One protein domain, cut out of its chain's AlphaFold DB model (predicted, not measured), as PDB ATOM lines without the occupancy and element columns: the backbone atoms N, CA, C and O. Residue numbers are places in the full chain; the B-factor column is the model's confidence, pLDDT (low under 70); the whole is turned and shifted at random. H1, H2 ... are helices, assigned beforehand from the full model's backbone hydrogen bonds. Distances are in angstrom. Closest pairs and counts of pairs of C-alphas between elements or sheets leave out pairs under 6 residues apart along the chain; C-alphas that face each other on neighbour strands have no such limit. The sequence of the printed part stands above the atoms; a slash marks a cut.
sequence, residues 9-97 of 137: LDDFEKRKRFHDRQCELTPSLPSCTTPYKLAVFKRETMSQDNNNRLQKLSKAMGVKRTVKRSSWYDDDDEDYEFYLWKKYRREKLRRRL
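Overview. This is residues 9 to 97 of the 137 residues of an uncharacterized protein of Cylicostephanus goldi (UniProt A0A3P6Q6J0). One long helix, H3, reaches away from a small cluster of helices, H1, H2 and H4, and the chain then folds back through residues 61 to 77 to that cluster, leaving an open frame. H1 meets the beginning of H3, and H4 crosses H1, with its free-standing residues 90 to 97 sticking out. The printed part has 89 residues with four named helices, in the order H1, H2, H3, H4, and no named strand; its class is all helix. It is loose, with a radius of gyration of the C-alphas of 15.3 A and spans of 45 by 33 by 23 A.

Along the chain. H3, residues 38 to 60, is 32.5 A long, from C-alpha 38 at (-22.204, 7.131, -34.420). H1, residues 9 to 25, is 24.2 A long, and H2 is residues 30 to 33. H4, residues 78 to 97, is 29.5 A long and ends with C-alpha 97 at (-39.646, 30.322, -34.249).

Arrangement. H3 only just touches H1, by residues 38 to 41 and 12 to 15 alone, with 3 pairs of C-alphas within 8 A; the closest, Phe 41 and Phe 12, are 6.4 A apart. Their lines are about perpendicular at 71 degrees, only just past steep. H3 is apart from H2 and H4. H1 touches H4 at a steep tilt of 65 degrees, opposite ways; the closest C-alphas, Phe 18 and Trp 85, are 7.2 A apart. H2 only just touches H1 and H4, with 3 pairs of C-alphas within 8 A each; the closest are Cys 32 and Cys 23 at 5.4 A, and Ser 31 and Glu 78 at 6.5 A. In H1 and H3 every O i to N i+4 pair is within hydrogen-bond range, in H4 15 of 16; H2 is too short for such a pair.

Size, cuts and confidence. The C-alphas farthest apart, Glu 24 and Gly 62, are 44.8 A apart. The printed part has no cut. The link from H3 to H4 is long, 17 residues. The mean pLDDT of the printed part is 73.6; residues 48 to 60 and 62 to 79 are under 70.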
ATOM      1  N   LEU A   9     -27.967  11.343 -40.288       77.88
ATOM      2  CA  LEU A   9     -26.601  11.809 -40.515       77.88
ATOM      3  C   LEU A   9     -26.418  13.302 -40.201       77.88
ATOM      4  O   LEU A   9     -25.444  13.653 -39.542       77.88
ATOM      5  N   ASP A  10     -27.368  14.165 -40.572       83.38
ATOM      6  CA  ASP A  10     -27.288  15.605 -40.289       83.38
ATOM      7  C   ASP A  10     -27.393  15.882 -38.788       83.38
ATOM      8  O   ASP A  10     -26.764  16.794 -38.249       83.38
ATOM      9  N   ASP A  11     -28.241  15.124 -38.094       82.81
ATOM     10  CA  ASP A  11     -28.417  15.263 -36.651       82.81
ATOM     11  C   ASP A  11     -27.236  14.668 -35.880       82.81
ATOM     12  O   ASP A  11     -26.802  15.271 -34.893       82.81
ATOM     13  N   PHE A  12     -26.648  13.576 -36.379       87.31
ATOM     14  CA  PHE A  12     -25.370  13.065 -35.893       87.31
ATOM     15  C   PHE A  12     -24.260  14.107 -36.040       87.31
ATOM     16  O   PHE A  12     -23.555  14.392 -35.074       87.31
ATOM     17  N   GLU A  13     -24.122  14.725 -37.215       87.50
ATOM     18  CA  GLU A  13     -23.066  15.704 -37.457       87.50
ATOM     19  C   GLU A  13     -23.221  16.937 -36.558       87.50
ATOM     20  O   GLU A  13     -22.249  17.408 -35.968       87.50
ATOM     21  N   LYS A  14     -24.449  17.432 -36.364       88.44
ATOM     22  CA  LYS A  14     -24.704  18.536 -35.423       88.44
ATOM     23  C   LYS A  14     -24.357  18.153 -33.986       88.44
ATOM     24  O   LYS A  14     -23.806  18.984 -33.267       88.44
ATOM     25  N   ARG A  15     -24.696  16.932 -33.562       88.31
ATOM     26  CA  ARG A  15     -24.398  16.430 -32.215       88.31
ATOM     27  C   ARG A  15     -22.894  16.249 -32.003       88.31
ATOM     28  O   ARG A  15     -22.407  16.601 -30.930       88.31
ATOM     29  N   LYS A  16     -22.176  15.780 -33.029       89.88
ATOM     30  CA  LYS A  16     -20.714  15.675 -33.051       89.88
ATOM     31  C   LYS A  16     -20.056  17.051 -32.950       89.88
ATOM     32  O   LYS A  16     -19.305  17.288 -32.020       89.88
ATOM     33  N   ARG A  17     -20.422  18.002 -33.818       90.19
ATOM     34  CA  ARG A  17     -19.897  19.381 -33.764       90.19
ATOM     35  C   ARG A  17     -20.167  20.055 -32.418       90.19
ATOM     36  O   ARG A  17     -19.381  20.880 -31.966       90.19
ATOM     37  N   PHE A  18     -21.300  19.742 -31.791       89.94
ATOM     38  CA  PHE A  18     -21.606  20.225 -30.450       89.94
ATOM     39  C   PHE A  18     -20.649  19.645 -29.403       89.94
ATOM     40  O   PHE A  18     -20.131  20.419 -28.608       89.94
ATOM     41  N   HIS A  19     -20.406  18.332 -29.434       89.69
ATOM     42  CA  HIS A  19     -19.436  17.661 -28.568       89.69
ATOM     43  C   HIS A  19     -18.033  18.251 -28.744       89.69
ATOM     44  O   HIS A  19     -17.456  18.728 -27.774       89.69
ATOM     45  N   ASP A  20     -17.549  18.338 -29.986       89.94
ATOM     46  CA  ASP A  20     -16.224  18.882 -30.306       89.94
ATOM     47  C   ASP A  20     -16.065  20.303 -29.730       89.94
ATOM     48  O   ASP A  20     -15.117  20.595 -29.005       89.94
ATOM     49  N   ARG A  21     -17.074  21.162 -29.932       88.06
ATOM     50  CA  ARG A  21     -17.096  22.516 -29.363       88.06
ATOM     51  C   ARG A  21     -17.166  22.531 -27.833       88.06
ATOM     52  O   ARG A  21     -16.623  23.440 -27.213       88.06
ATOM     53  N   GLN A  22     -17.890  21.606 -27.202       86.69
ATOM     54  CA  GLN A  22     -17.892  21.508 -25.737       86.69
ATOM     55  C   GLN A  22     -16.516  21.092 -25.220       86.69
ATOM     56  O   GLN A  22     -16.064  21.651 -24.232       86.69
ATOM     57  N   CYS A  23     -15.814  20.203 -25.912       88.00
ATOM     58  CA  CYS A  23     -14.472  19.789 -25.521       88.00
ATOM     59  C   CYS A  23     -13.415  20.876 -25.715       88.00
ATOM     60  O   CYS A  23     -12.493  20.973 -24.912       88.00
ATOM     61  N   GLU A  24     -13.586  21.749 -26.707       87.81
ATOM     62  CA  GLU A  24     -12.774  22.964 -26.833       87.81
ATOM     63  C   GLU A  24     -13.002  23.935 -25.664       87.81
ATOM     64  O   GLU A  24     -12.053  24.516 -25.140       87.81
ATOM     65  N   LEU A  25     -14.259  24.128 -25.249       86.62
ATOM     66  CA  LEU A  25     -14.619  25.079 -24.188       86.62
ATOM     67  C   LEU A  25     -14.331  24.547 -22.780       86.62
ATOM     68  O   LEU A  25     -13.996  25.314 -21.880       86.62
ATOM     69  N   THR A  26     -14.505  23.245 -22.582       83.06
ATOM     70  CA  THR A  26     -14.400  22.553 -21.297       83.06
ATOM     71  C   THR A  26     -13.691  21.211 -21.503       83.06
ATOM     72  O   THR A  26     -14.340  20.163 -21.502       83.06
ATOM     73  N   PRO A  27     -12.356  21.218 -21.672       84.81
ATOM     74  CA  PRO A  27     -11.581  20.007 -21.951       84.81
ATOM     75  C   PRO A  27     -11.532  19.028 -20.770       84.81
ATOM     76  O   PRO A  27     -11.163  17.873 -20.944       84.81
ATOM     77  N   SER A  28     -11.910  19.476 -19.569       82.56
ATOM     78  CA  SER A  28     -11.980  18.646 -18.364       82.56
ATOM     79  C   SER A  28     -13.209  17.737 -18.308       82.56
ATOM     80  O   SER A  28     -13.332  16.964 -17.361       82.56
ATOM     81  N   LEU A  29     -14.145  17.842 -19.261       79.56
ATOM     82  CA  LEU A  29     -15.300  16.949 -19.301       79.56
ATOM     83  C   LEU A  29     -14.841  15.511 -19.597       79.56
ATOM     84  O   LEU A  29     -14.075  15.293 -20.539       79.56
ATOM     85  N   PRO A  30     -15.341  14.506 -18.856       79.38
ATOM     86  CA  PRO A  30     -14.932  13.115 -19.044       79.38
ATOM     87  C   PRO A  30     -15.299  12.582 -20.433       79.38
ATOM     88  O   PRO A  30     -14.577  11.755 -20.993       79.38
ATOM     89  N   SER A  31     -16.365  13.111 -21.038       77.81
ATOM     90  CA  SER A  31     -16.789  12.755 -22.391       77.81
ATOM     91  C   SER A  31     -15.748  13.109 -23.462       77.81
ATOM     92  O   SER A  31     -15.673  12.420 -24.477       77.81
ATOM     93  N   CYS A  32     -14.891  14.105 -23.221       84.81
ATOM     94  CA  CYS A  32     -13.880  14.582 -24.168       84.81
ATOM     95  C   CYS A  32     -12.662  13.667 -24.307       84.81
ATOM     96  O   CYS A  32     -11.843  13.850 -25.207       84.81
ATOM     97  N   THR A  33     -12.546  12.657 -23.444       83.88
ATOM     98  CA  THR A  33     -11.481  11.649 -23.517       83.88
ATOM     99  C   THR A  33     -11.603  10.751 -24.749       83.88
ATOM    100  O   THR A  33     -10.615  10.151 -25.176       83.88
ATOM    101  N   THR A  34     -12.796  10.658 -25.349       82.25
ATOM    102  CA  THR A  34     -13.037   9.820 -26.526       82.25
ATOM    103  C   THR A  34     -13.780  10.584 -27.617       82.25
ATOM    104  O   THR A  34     -14.655  11.390 -27.320       82.25
ATOM    105  N   PRO A  35     -13.482  10.329 -28.904       85.31
ATOM    106  CA  PRO A  35     -14.185  10.999 -29.988       85.31
ATOM    107  C   PRO A  35     -15.653  10.559 -30.047       85.31
ATOM    108  O   PRO A  35     -15.959   9.369 -29.919       85.31
ATOM    109  N   TYR A  36     -16.554  11.496 -30.348       85.31
ATOM    110  CA  TYR A  36     -17.980  11.201 -30.488       85.31
ATOM    111  C   TYR A  36     -18.265  10.279 -31.688       85.31
ATOM    112  O   TYR A  36     -18.006  10.618 -32.849       85.31
ATOM    113  N   LYS A  37     -18.822   9.090 -31.415       87.62
ATOM    114  CA  LYS A  37     -19.072   8.029 -32.410       87.62
ATOM    115  C   LYS A  37     -20.554   7.880 -32.741       87.62
ATOM    116  O   LYS A  37     -21.427   8.044 -31.893       87.62
ATOM    117  N   LEU A  38     -20.837   7.414 -33.959       84.38
ATOM    118  CA  LEU A  38     -22.204   7.131 -34.420       84.38
ATOM    119  C   LEU A  38     -22.934   6.106 -33.532       84.38
ATOM    120  O   LEU A  38     -24.149   6.181 -33.370       84.38
ATOM    121  N   ALA A  39     -22.209   5.155 -32.936       84.25
ATOM    122  CA  ALA A  39     -22.783   4.178 -32.010       84.25
ATOM    123  C   ALA A  39     -23.362   4.833 -30.741       84.25
ATOM    124  O   ALA A  39     -24.425   4.422 -30.279       84.25
ATOM    125  N   VAL A  40     -22.697   5.872 -30.223       83.62
ATOM    126  CA  VAL A  40     -23.162   6.652 -29.064       83.62
ATOM    127  C   VAL A  40     -24.442   7.396 -29.435       83.62
ATOM    128  O   VAL A  40     -25.461   7.243 -28.769       83.62
ATOM    129  N   PHE A  41     -24.442   8.065 -30.589       83.88
ATOM    130  CA  PHE A  41     -25.624   8.752 -31.112       83.88
ATOM    131  C   PHE A  41     -26.835   7.830 -31.303       83.88
ATOM    132  O   PHE A  41     -27.959   8.184 -30.939       83.88
ATOM    133  N   LYS A  42     -26.630   6.624 -31.850       81.50
ATOM    134  CA  LYS A  42     -27.709   5.638 -32.014       81.50
ATOM    135  C   LYS A  42     -28.301   5.225 -30.666       81.50
ATOM    136  O   LYS A  42     -29.520   5.157 -30.542       81.50
ATOM    137  N   ARG A  43     -27.452   4.998 -29.659       81.69
ATOM    138  CA  ARG A  43     -27.875   4.653 -28.294       81.69
ATOM    139  C   ARG A  43     -28.674   5.786 -27.646       81.69
ATOM    140  O   ARG A  43     -29.765   5.529 -27.139       81.69
ATOM    141  N   GLU A  44     -28.177   7.022 -27.727       78.94
ATOM    142  CA  GLU A  44     -28.874   8.227 -27.243       78.94
ATOM    143  C   GLU A  44     -30.265   8.356 -27.885       78.94
ATOM    144  O   GLU A  44     -31.268   8.550 -27.196       78.94
ATOM    145  N   THR A  45     -30.337   8.188 -29.209       78.94
ATOM    146  CA  THR A  45     -31.581   8.339 -29.981       78.94
ATOM    147  C   THR A  45     -32.601   7.255 -29.629       78.94
ATOM    148  O   THR A  45     -33.764   7.563 -29.370       78.94
ATOM    149  N   MET A  46     -32.172   5.992 -29.544       72.62
ATOM    150  CA  MET A  46     -33.046   4.874 -29.166       72.62
ATOM    151  C   MET A  46     -33.585   5.009 -27.737       72.62
ATOM    152  O   MET A  46     -34.770   4.776 -27.497       72.62
ATOM    153  N   SER A  47     -32.740   5.427 -26.788       71.25
ATOM    154  CA  SER A  47     -33.161   5.689 -25.405       71.25
ATOM    155  C   SER A  47     -34.194   6.820 -25.340       71.25
ATOM    156  O   SER A  47     -35.222   6.716 -24.660       71.25
ATOM    157  N   GLN A  48     -33.982   7.887 -26.114       67.94
ATOM    158  CA  GLN A  48     -34.901   9.018 -26.175       67.94
ATOM    159  C   GLN A  48     -36.262   8.641 -26.778       67.94
ATOM    160  O   GLN A  48     -37.299   9.065 -26.257       67.94
ATOM    161  N   ASP A  49     -36.284   7.840 -27.843       65.62
ATOM    162  CA  ASP A  49     -37.526   7.398 -28.481       65.62
ATOM    163  C   ASP A  49     -38.355   6.494 -27.569       65.62
ATOM    164  O   ASP A  49     -39.572   6.684 -27.459       65.62
ATOM    165  N   ASN A  50     -37.710   5.579 -26.842       64.56
ATOM    166  CA  ASN A  50     -38.380   4.733 -25.857       64.56
ATOM    167  C   ASN A  50     -39.011   5.571 -24.733       64.56
ATOM    168  O   ASN A  50     -40.196   5.409 -24.430       64.56
ATOM    169  N   ASN A  51     -38.272   6.539 -24.185       64.38
ATOM    170  CA  ASN A  51     -38.777   7.450 -23.155       64.38
ATOM    171  C   ASN A  51     -39.932   8.330 -23.656       64.38
ATOM    172  O   ASN A  51     -40.952   8.477 -22.978       64.38
ATOM    173  N   ASN A  52     -39.822   8.876 -24.869       62.72
ATOM    174  CA  ASN A  52     -40.888   9.665 -25.485       62.72
ATOM    175  C   ASN A  52     -42.143   8.825 -25.740       62.72
ATOM    176  O   ASN A  52     -43.259   9.309 -25.538       62.72
ATOM    177  N   ARG A  53     -41.985   7.575 -26.189       62.84
ATOM    178  CA  ARG A  53     -43.102   6.656 -26.424       62.84
ATOM    179  C   ARG A  53     -43.816   6.328 -25.119       62.84
ATOM    180  O   ARG A  53     -45.039   6.430 -25.072       62.84
ATOM    181  N   LEU A  54     -43.072   6.031 -24.054       62.88
ATOM    182  CA  LEU A  54     -43.631   5.781 -22.724       62.88
ATOM    183  C   LEU A  54     -44.376   7.005 -22.172       62.88
ATOM    184  O   LEU A  54     -45.507   6.867 -21.711       62.88
ATOM    185  N   GLN A  55     -43.814   8.212 -22.304       63.12
ATOM    186  CA  GLN A  55     -44.486   9.451 -21.888       63.12
ATOM    187  C   GLN A  55     -45.744   9.766 -22.712       63.12
ATOM    188  O   GLN A  55     -46.739  10.267 -22.183       63.12
ATOM    189  N   LYS A  56     -45.726   9.488 -24.023       65.62
ATOM    190  CA  LYS A  56     -46.906   9.656 -24.885       65.62
ATOM    191  C   LYS A  56     -48.007   8.672 -24.504       65.62
ATOM    192  O   LYS A  56     -49.158   9.086 -24.395       65.62
ATOM    193  N   LEU A  57     -47.654   7.411 -24.253       64.44
ATOM    194  CA  LEU A  57     -48.593   6.382 -23.808       64.44
ATOM    195  C   LEU A  57     -49.192   6.725 -22.440       64.44
ATOM    196  O   LEU A  57     -50.408   6.674 -22.282       64.44
ATOM    197  N   SER A  58     -48.383   7.175 -21.477       62.41
ATOM    198  CA  SER A  58     -48.890   7.581 -20.161       62.41
ATOM    199  C   SER A  58     -49.823   8.792 -20.237       62.41
ATOM    200  O   SER A  58     -50.817   8.852 -19.514       62.41
ATOM    201  N   LYS A  59     -49.534   9.748 -21.134       61.78
ATOM    202  CA  LYS A  59     -50.386  10.922 -21.371       61.78
ATOM    203  C   LYS A  59     -51.702  10.547 -22.061       61.78
ATOM    204  O   LYS A  59     -52.740  11.071 -21.671       61.78
ATOM    205  N   ALA A  60     -51.662   9.644 -23.043       67.19
ATOM    206  CA  ALA A  60     -52.846   9.156 -23.753       67.19
ATOM    207  C   ALA A  60     -53.777   8.341 -22.843       67.19
ATOM    208  O   ALA A  60     -54.991   8.474 -22.927       67.19
ATOM    209  N   MET A  61     -53.210   7.564 -21.918       70.44
ATOM    210  CA  MET A  61     -53.964   6.748 -20.961       70.44
ATOM    211  C   MET A  61     -54.483   7.542 -19.748       70.44
ATOM    212  O   MET A  61     -55.036   6.958 -18.821       70.44
ATOM    213  N   GLY A  62     -54.273   8.866 -19.696       57.31
ATOM    214  CA  GLY A  62     -54.738   9.711 -18.589       57.31
ATOM    215  C   GLY A  62     -54.095   9.396 -17.232       57.31
ATOM    216  O   GLY A  62     -54.532   9.920 -16.204       57.31
ATOM    217  N   VAL A  63     -53.039   8.575 -17.202       61.75
ATOM    218  CA  VAL A  63     -52.399   8.133 -15.963       61.75
ATOM    219  C   VAL A  63     -51.471   9.238 -15.471       61.75
ATOM    220  O   VAL A  63     -50.265   9.245 -15.713       61.75
ATOM    221  N   LYS A  64     -52.048  10.216 -14.767       56.34
ATOM    222  CA  LYS A  64     -51.353  11.415 -14.271       56.34
ATOM    223  C   LYS A  64     -50.206  11.129 -13.281       56.34
ATOM    224  O   LYS A  64     -49.546  12.080 -12.873       56.34
ATOM    225  N   ARG A  65     -49.979   9.879 -12.841       53.06
ATOM    226  CA  ARG A  65     -49.121   9.588 -11.672       53.06
ATOM    227  C   ARG A  65     -48.259   8.313 -11.687       53.06
ATOM    228  O   ARG A  65     -47.612   8.071 -10.676       53.06
ATOM    229  N   THR A  66     -48.184   7.509 -12.753       49.38
ATOM    230  CA  THR A  66     -47.369   6.264 -12.702       49.38
ATOM    231  C   THR A  66     -46.017   6.343 -13.392       49.38
ATOM    232  O   THR A  66     -45.119   5.594 -13.021       49.38
ATOM    233  N   VAL A  67     -45.802   7.283 -14.317       51.53
ATOM    234  CA  VAL A  67     -44.434   7.600 -14.746       51.53
ATOM    235  C   VAL A  67     -43.867   8.536 -13.693       51.53
ATOM    236  O   VAL A  67     -43.943   9.761 -13.811       51.53
ATOM    237  N   LYS A  68     -43.381   7.940 -12.598       49.19
ATOM    238  CA  LYS A  68     -42.494   8.597 -11.636       49.19
ATOM    239  C   LYS A  68     -41.525   9.434 -12.476       49.19
ATOM    240  O   LYS A  68     -40.865   8.892 -13.357       49.19
ATOM    241  N   ARG A  69     -41.479  10.753 -12.265       51.41
ATOM    242  CA  ARG A  69     -40.370  11.591 -12.744       51.41
ATOM    243  C   ARG A  69     -39.110  11.061 -12.047       51.41
ATOM    244  O   ARG A  69     -38.703  11.607 -11.029       51.41
ATOM    245  N   SER A  70     -38.537   9.964 -12.534       49.28
ATOM    246  CA  SER A  70     -37.282   9.373 -12.063       49.28
ATOM    247  C   SER A  70     -36.111  10.198 -12.599       49.28
ATOM    248  O   SER A  70     -35.250   9.696 -13.298       49.28
ATOM    249  N   SER A  71     -36.153  11.510 -12.370       51.16
ATOM    250  CA  SER A  71     -35.250  12.488 -12.990       51.16
ATOM    251  C   SER A  71     -34.329  13.150 -11.965       51.16
ATOM    252  O   SER A  71     -33.851  14.250 -12.221       51.16
ATOM    253  N   TRP A  72     -34.162  12.546 -10.788       50.78
ATOM    254  CA  TRP A  72     -33.351  13.139  -9.723       50.78
ATOM    255  C   TRP A  72     -32.062  12.379  -9.422       50.78
ATOM    256  O   TRP A  72     -31.247  12.939  -8.708       50.78
ATOM    257  N   TYR A  73     -31.860  11.178  -9.972       42.59
ATOM    258  CA  TYR A  73     -30.620  10.413  -9.826       42.59
ATOM    259  C   TYR A  73     -30.484   9.450 -11.011       42.59
ATOM    260  O   TYR A  73     -31.234   8.478 -11.068       42.59
ATOM    261  N   ASP A  74     -29.604   9.763 -11.958       41.34
ATOM    262  CA  ASP A  74     -28.920   8.772 -12.805       41.34
ATOM    263  C   ASP A  74     -27.633   9.440 -13.337       41.34
ATOM    264  O   ASP A  74     -27.662  10.205 -14.293       41.34
ATOM    265  N   ASP A  75     -26.551   9.259 -12.575       43.06
ATOM    266  CA  ASP A  75     -25.119   9.444 -12.867       43.06
ATOM    267  C   ASP A  75     -24.673  10.609 -13.794       43.06
ATOM    268  O   ASP A  75     -24.597  10.533 -15.020       43.06
ATOM    269  N   ASP A  76     -24.273  11.693 -13.121       53.12
ATOM    270  CA  ASP A  76     -24.297  13.107 -13.523       53.12
ATOM    271  C   ASP A  76     -23.258  13.625 -14.545       53.12
ATOM    272  O   ASP A  76     -23.305  14.809 -14.884       53.12
ATOM    273  N   ASP A  77     -22.363  12.811 -15.110       50.34
ATOM    274  CA  ASP A  77     -21.298  13.352 -15.980       50.34
ATOM    275  C   ASP A  77     -21.529  13.125 -17.487       50.34
ATOM    276  O   ASP A  77     -21.360  14.049 -18.292       50.34
ATOM    277  N   GLU A  78     -21.977  11.936 -17.901       51.59
ATOM    278  CA  GLU A  78     -22.378  11.680 -19.299       51.59
ATOM    279  C   GLU A  78     -23.688  12.412 -19.645       51.59
ATOM    280  O   GLU A  78     -23.896  12.899 -20.767       51.59
ATOM    281  N   ASP A  79     -24.539  12.576 -18.636       63.72
ATOM    282  CA  ASP A  79     -25.833  13.232 -18.737       63.72
ATOM    283  C   ASP A  79     -25.734  14.757 -18.834       63.72
ATOM    284  O   ASP A  79     -26.615  15.397 -19.425       63.72
ATOM    285  N   TYR A  80     -24.647  15.357 -18.340       74.06
ATOM    286  CA  TYR A  80     -24.460  16.804 -18.383       74.06
ATOM    287  C   TYR A  80     -24.299  17.327 -19.815       74.06
ATOM    288  O   TYR A  80     -25.012  18.248 -20.238       74.06
ATOM    289  N   GLU A  81     -23.415  16.719 -20.609       80.88
ATOM    290  CA  GLU A  81     -23.206  17.133 -22.000       80.88
ATOM    291  C   GLU A  81     -24.485  16.924 -22.827       80.88
ATOM    292  O   GLU A  81     -24.910  17.796 -23.596       80.88
ATOM    293  N   PHE A  82     -25.158  15.790 -22.618       79.56
ATOM    294  CA  PHE A  82     -26.429  15.500 -23.273       79.56
ATOM    295  C   PHE A  82     -27.544  16.469 -22.839       79.56
ATOM    296  O   PHE A  82     -28.391  16.883 -23.644       79.56
ATOM    297  N   TYR A  83     -27.552  16.903 -21.579       81.38
ATOM    298  CA  TYR A  83     -28.444  17.949 -21.089       81.38
ATOM    299  C   TYR A  83     -28.183  19.296 -21.773       81.38
ATOM    300  O   TYR A  83     -29.131  19.930 -22.263       81.38
ATOM    301  N   LEU A  84     -26.919  19.710 -21.880       85.12
ATOM    302  CA  LEU A  84     -26.539  20.923 -22.603       85.12
ATOM    303  C   LEU A  84     -26.951  20.846 -24.077       85.12
ATOM    304  O   LEU A  84     -27.484  21.819 -24.619       85.12
ATOM    305  N   TRP A  85     -26.811  19.677 -24.703       85.75
ATOM    306  CA  TRP A  85     -27.290  19.435 -26.059       85.75
ATOM    307  C   TRP A  85     -28.810  19.627 -26.189       85.75
ATOM    308  O   TRP A  85     -29.277  20.355 -27.075       85.75
ATOM    309  N   LYS A  86     -29.612  19.052 -25.280       82.94
ATOM    310  CA  LYS A  86     -31.075  19.263 -25.243       82.94
ATOM    311  C   LYS A  86     -31.425  20.747 -25.101       82.94
ATOM    312  O   LYS A  86     -32.326  21.239 -25.794       82.94
ATOM    313  N   LYS A  87     -30.714  21.473 -24.230       82.88
ATOM    314  CA  LYS A  87     -30.890  22.919 -24.029       82.88
ATOM    315  C   LYS A  87     -30.552  23.700 -25.303       82.88
ATOM    316  O   LYS A  87     -31.365  24.517 -25.736       82.88
ATOM    317  N   TYR A  88     -29.427  23.392 -25.949       83.44
ATOM    318  CA  TYR A  88     -29.014  23.995 -27.218       83.44
ATOM    319  C   TYR A  88     -30.050  23.770 -28.327       83.44
ATOM    320  O   TYR A  88     -30.447  24.722 -29.000       83.44
ATOM    321  N   ARG A  89     -30.562  22.540 -28.489       83.62
ATOM    322  CA  ARG A  89     -31.614  22.237 -29.478       83.62
ATOM    323  C   ARG A  89     -32.886  23.048 -29.235       83.62
ATOM    324  O   ARG A  89     -33.451  23.583 -30.188       83.62
ATOM    325  N   ARG A  90     -33.331  23.149 -27.977       79.56
ATOM    326  CA  ARG A  90     -34.527  23.921 -27.604       79.56
ATOM    327  C   ARG A  90     -34.348  25.403 -27.912       79.56
ATOM    328  O   ARG A  90     -35.247  26.016 -28.477       79.56
ATOM    329  N   GLU A  91     -33.194  25.960 -27.570       80.38
ATOM    330  CA  GLU A  91     -32.893  27.369 -27.811       80.38
ATOM    331  C   GLU A  91     -32.773  27.679 -29.308       80.38
ATOM    332  O   GLU A  91     -33.341  28.651 -29.796       80.38
ATOM    333  N   LYS A  92     -32.132  26.794 -30.078       79.12
ATOM    334  CA  LYS A  92     -32.062  26.900 -31.540       79.12
ATOM    335  C   LYS A  92     -33.449  26.871 -32.187       79.12
ATOM    336  O   LYS A  92     -33.696  27.630 -33.119       79.12
ATOM    337  N   LEU A  93     -34.354  26.019 -31.697       75.38
ATOM    338  CA  LEU A  93     -35.741  25.986 -32.161       75.38
ATOM    339  C   LEU A  93     -36.484  27.274 -31.794       75.38
ATOM    340  O   LEU A  93     -37.132  27.848 -32.661       75.38
ATOM    341  N   ARG A  94     -36.353  27.757 -30.552       76.81
ATOM    342  CA  ARG A  94     -36.940  29.038 -30.124       76.81
ATOM    343  C   ARG A  94     -36.495  30.180 -31.026       76.81
ATOM    344  O   ARG A  94     -37.344  30.891 -31.538       76.81
ATOM    345  N   ARG A  95     -35.193  30.307 -31.296       76.31
ATOM    346  CA  ARG A  95     -34.665  31.347 -32.192       76.31
ATOM    347  C   ARG A  95     -35.253  31.275 -33.597       76.31
ATOM    348  O   ARG A  95     -35.601  32.310 -34.145       76.31
ATOM    349  N   ARG A  96     -35.407  30.072 -34.160       76.50
ATOM    350  CA  ARG A  96     -36.054  29.886 -35.472       76.50
ATOM    351  C   ARG A  96     -37.523  30.286 -35.453       76.50
ATOM    352  O   ARG A  96     -37.975  30.936 -36.383       76.50
ATOM    353  N   LEU A  97     -38.253  29.910 -34.404       73.88
ATOM    354  CA  LEU A  97     -39.646  30.322 -34.249       73.88
ATOM    355  C   LEU A  97     -39.743  31.846 -34.163       73.88
ATOM    356  O   LEU A  97     -40.550  32.417 -34.872       73.88
TER     357      LEU A  97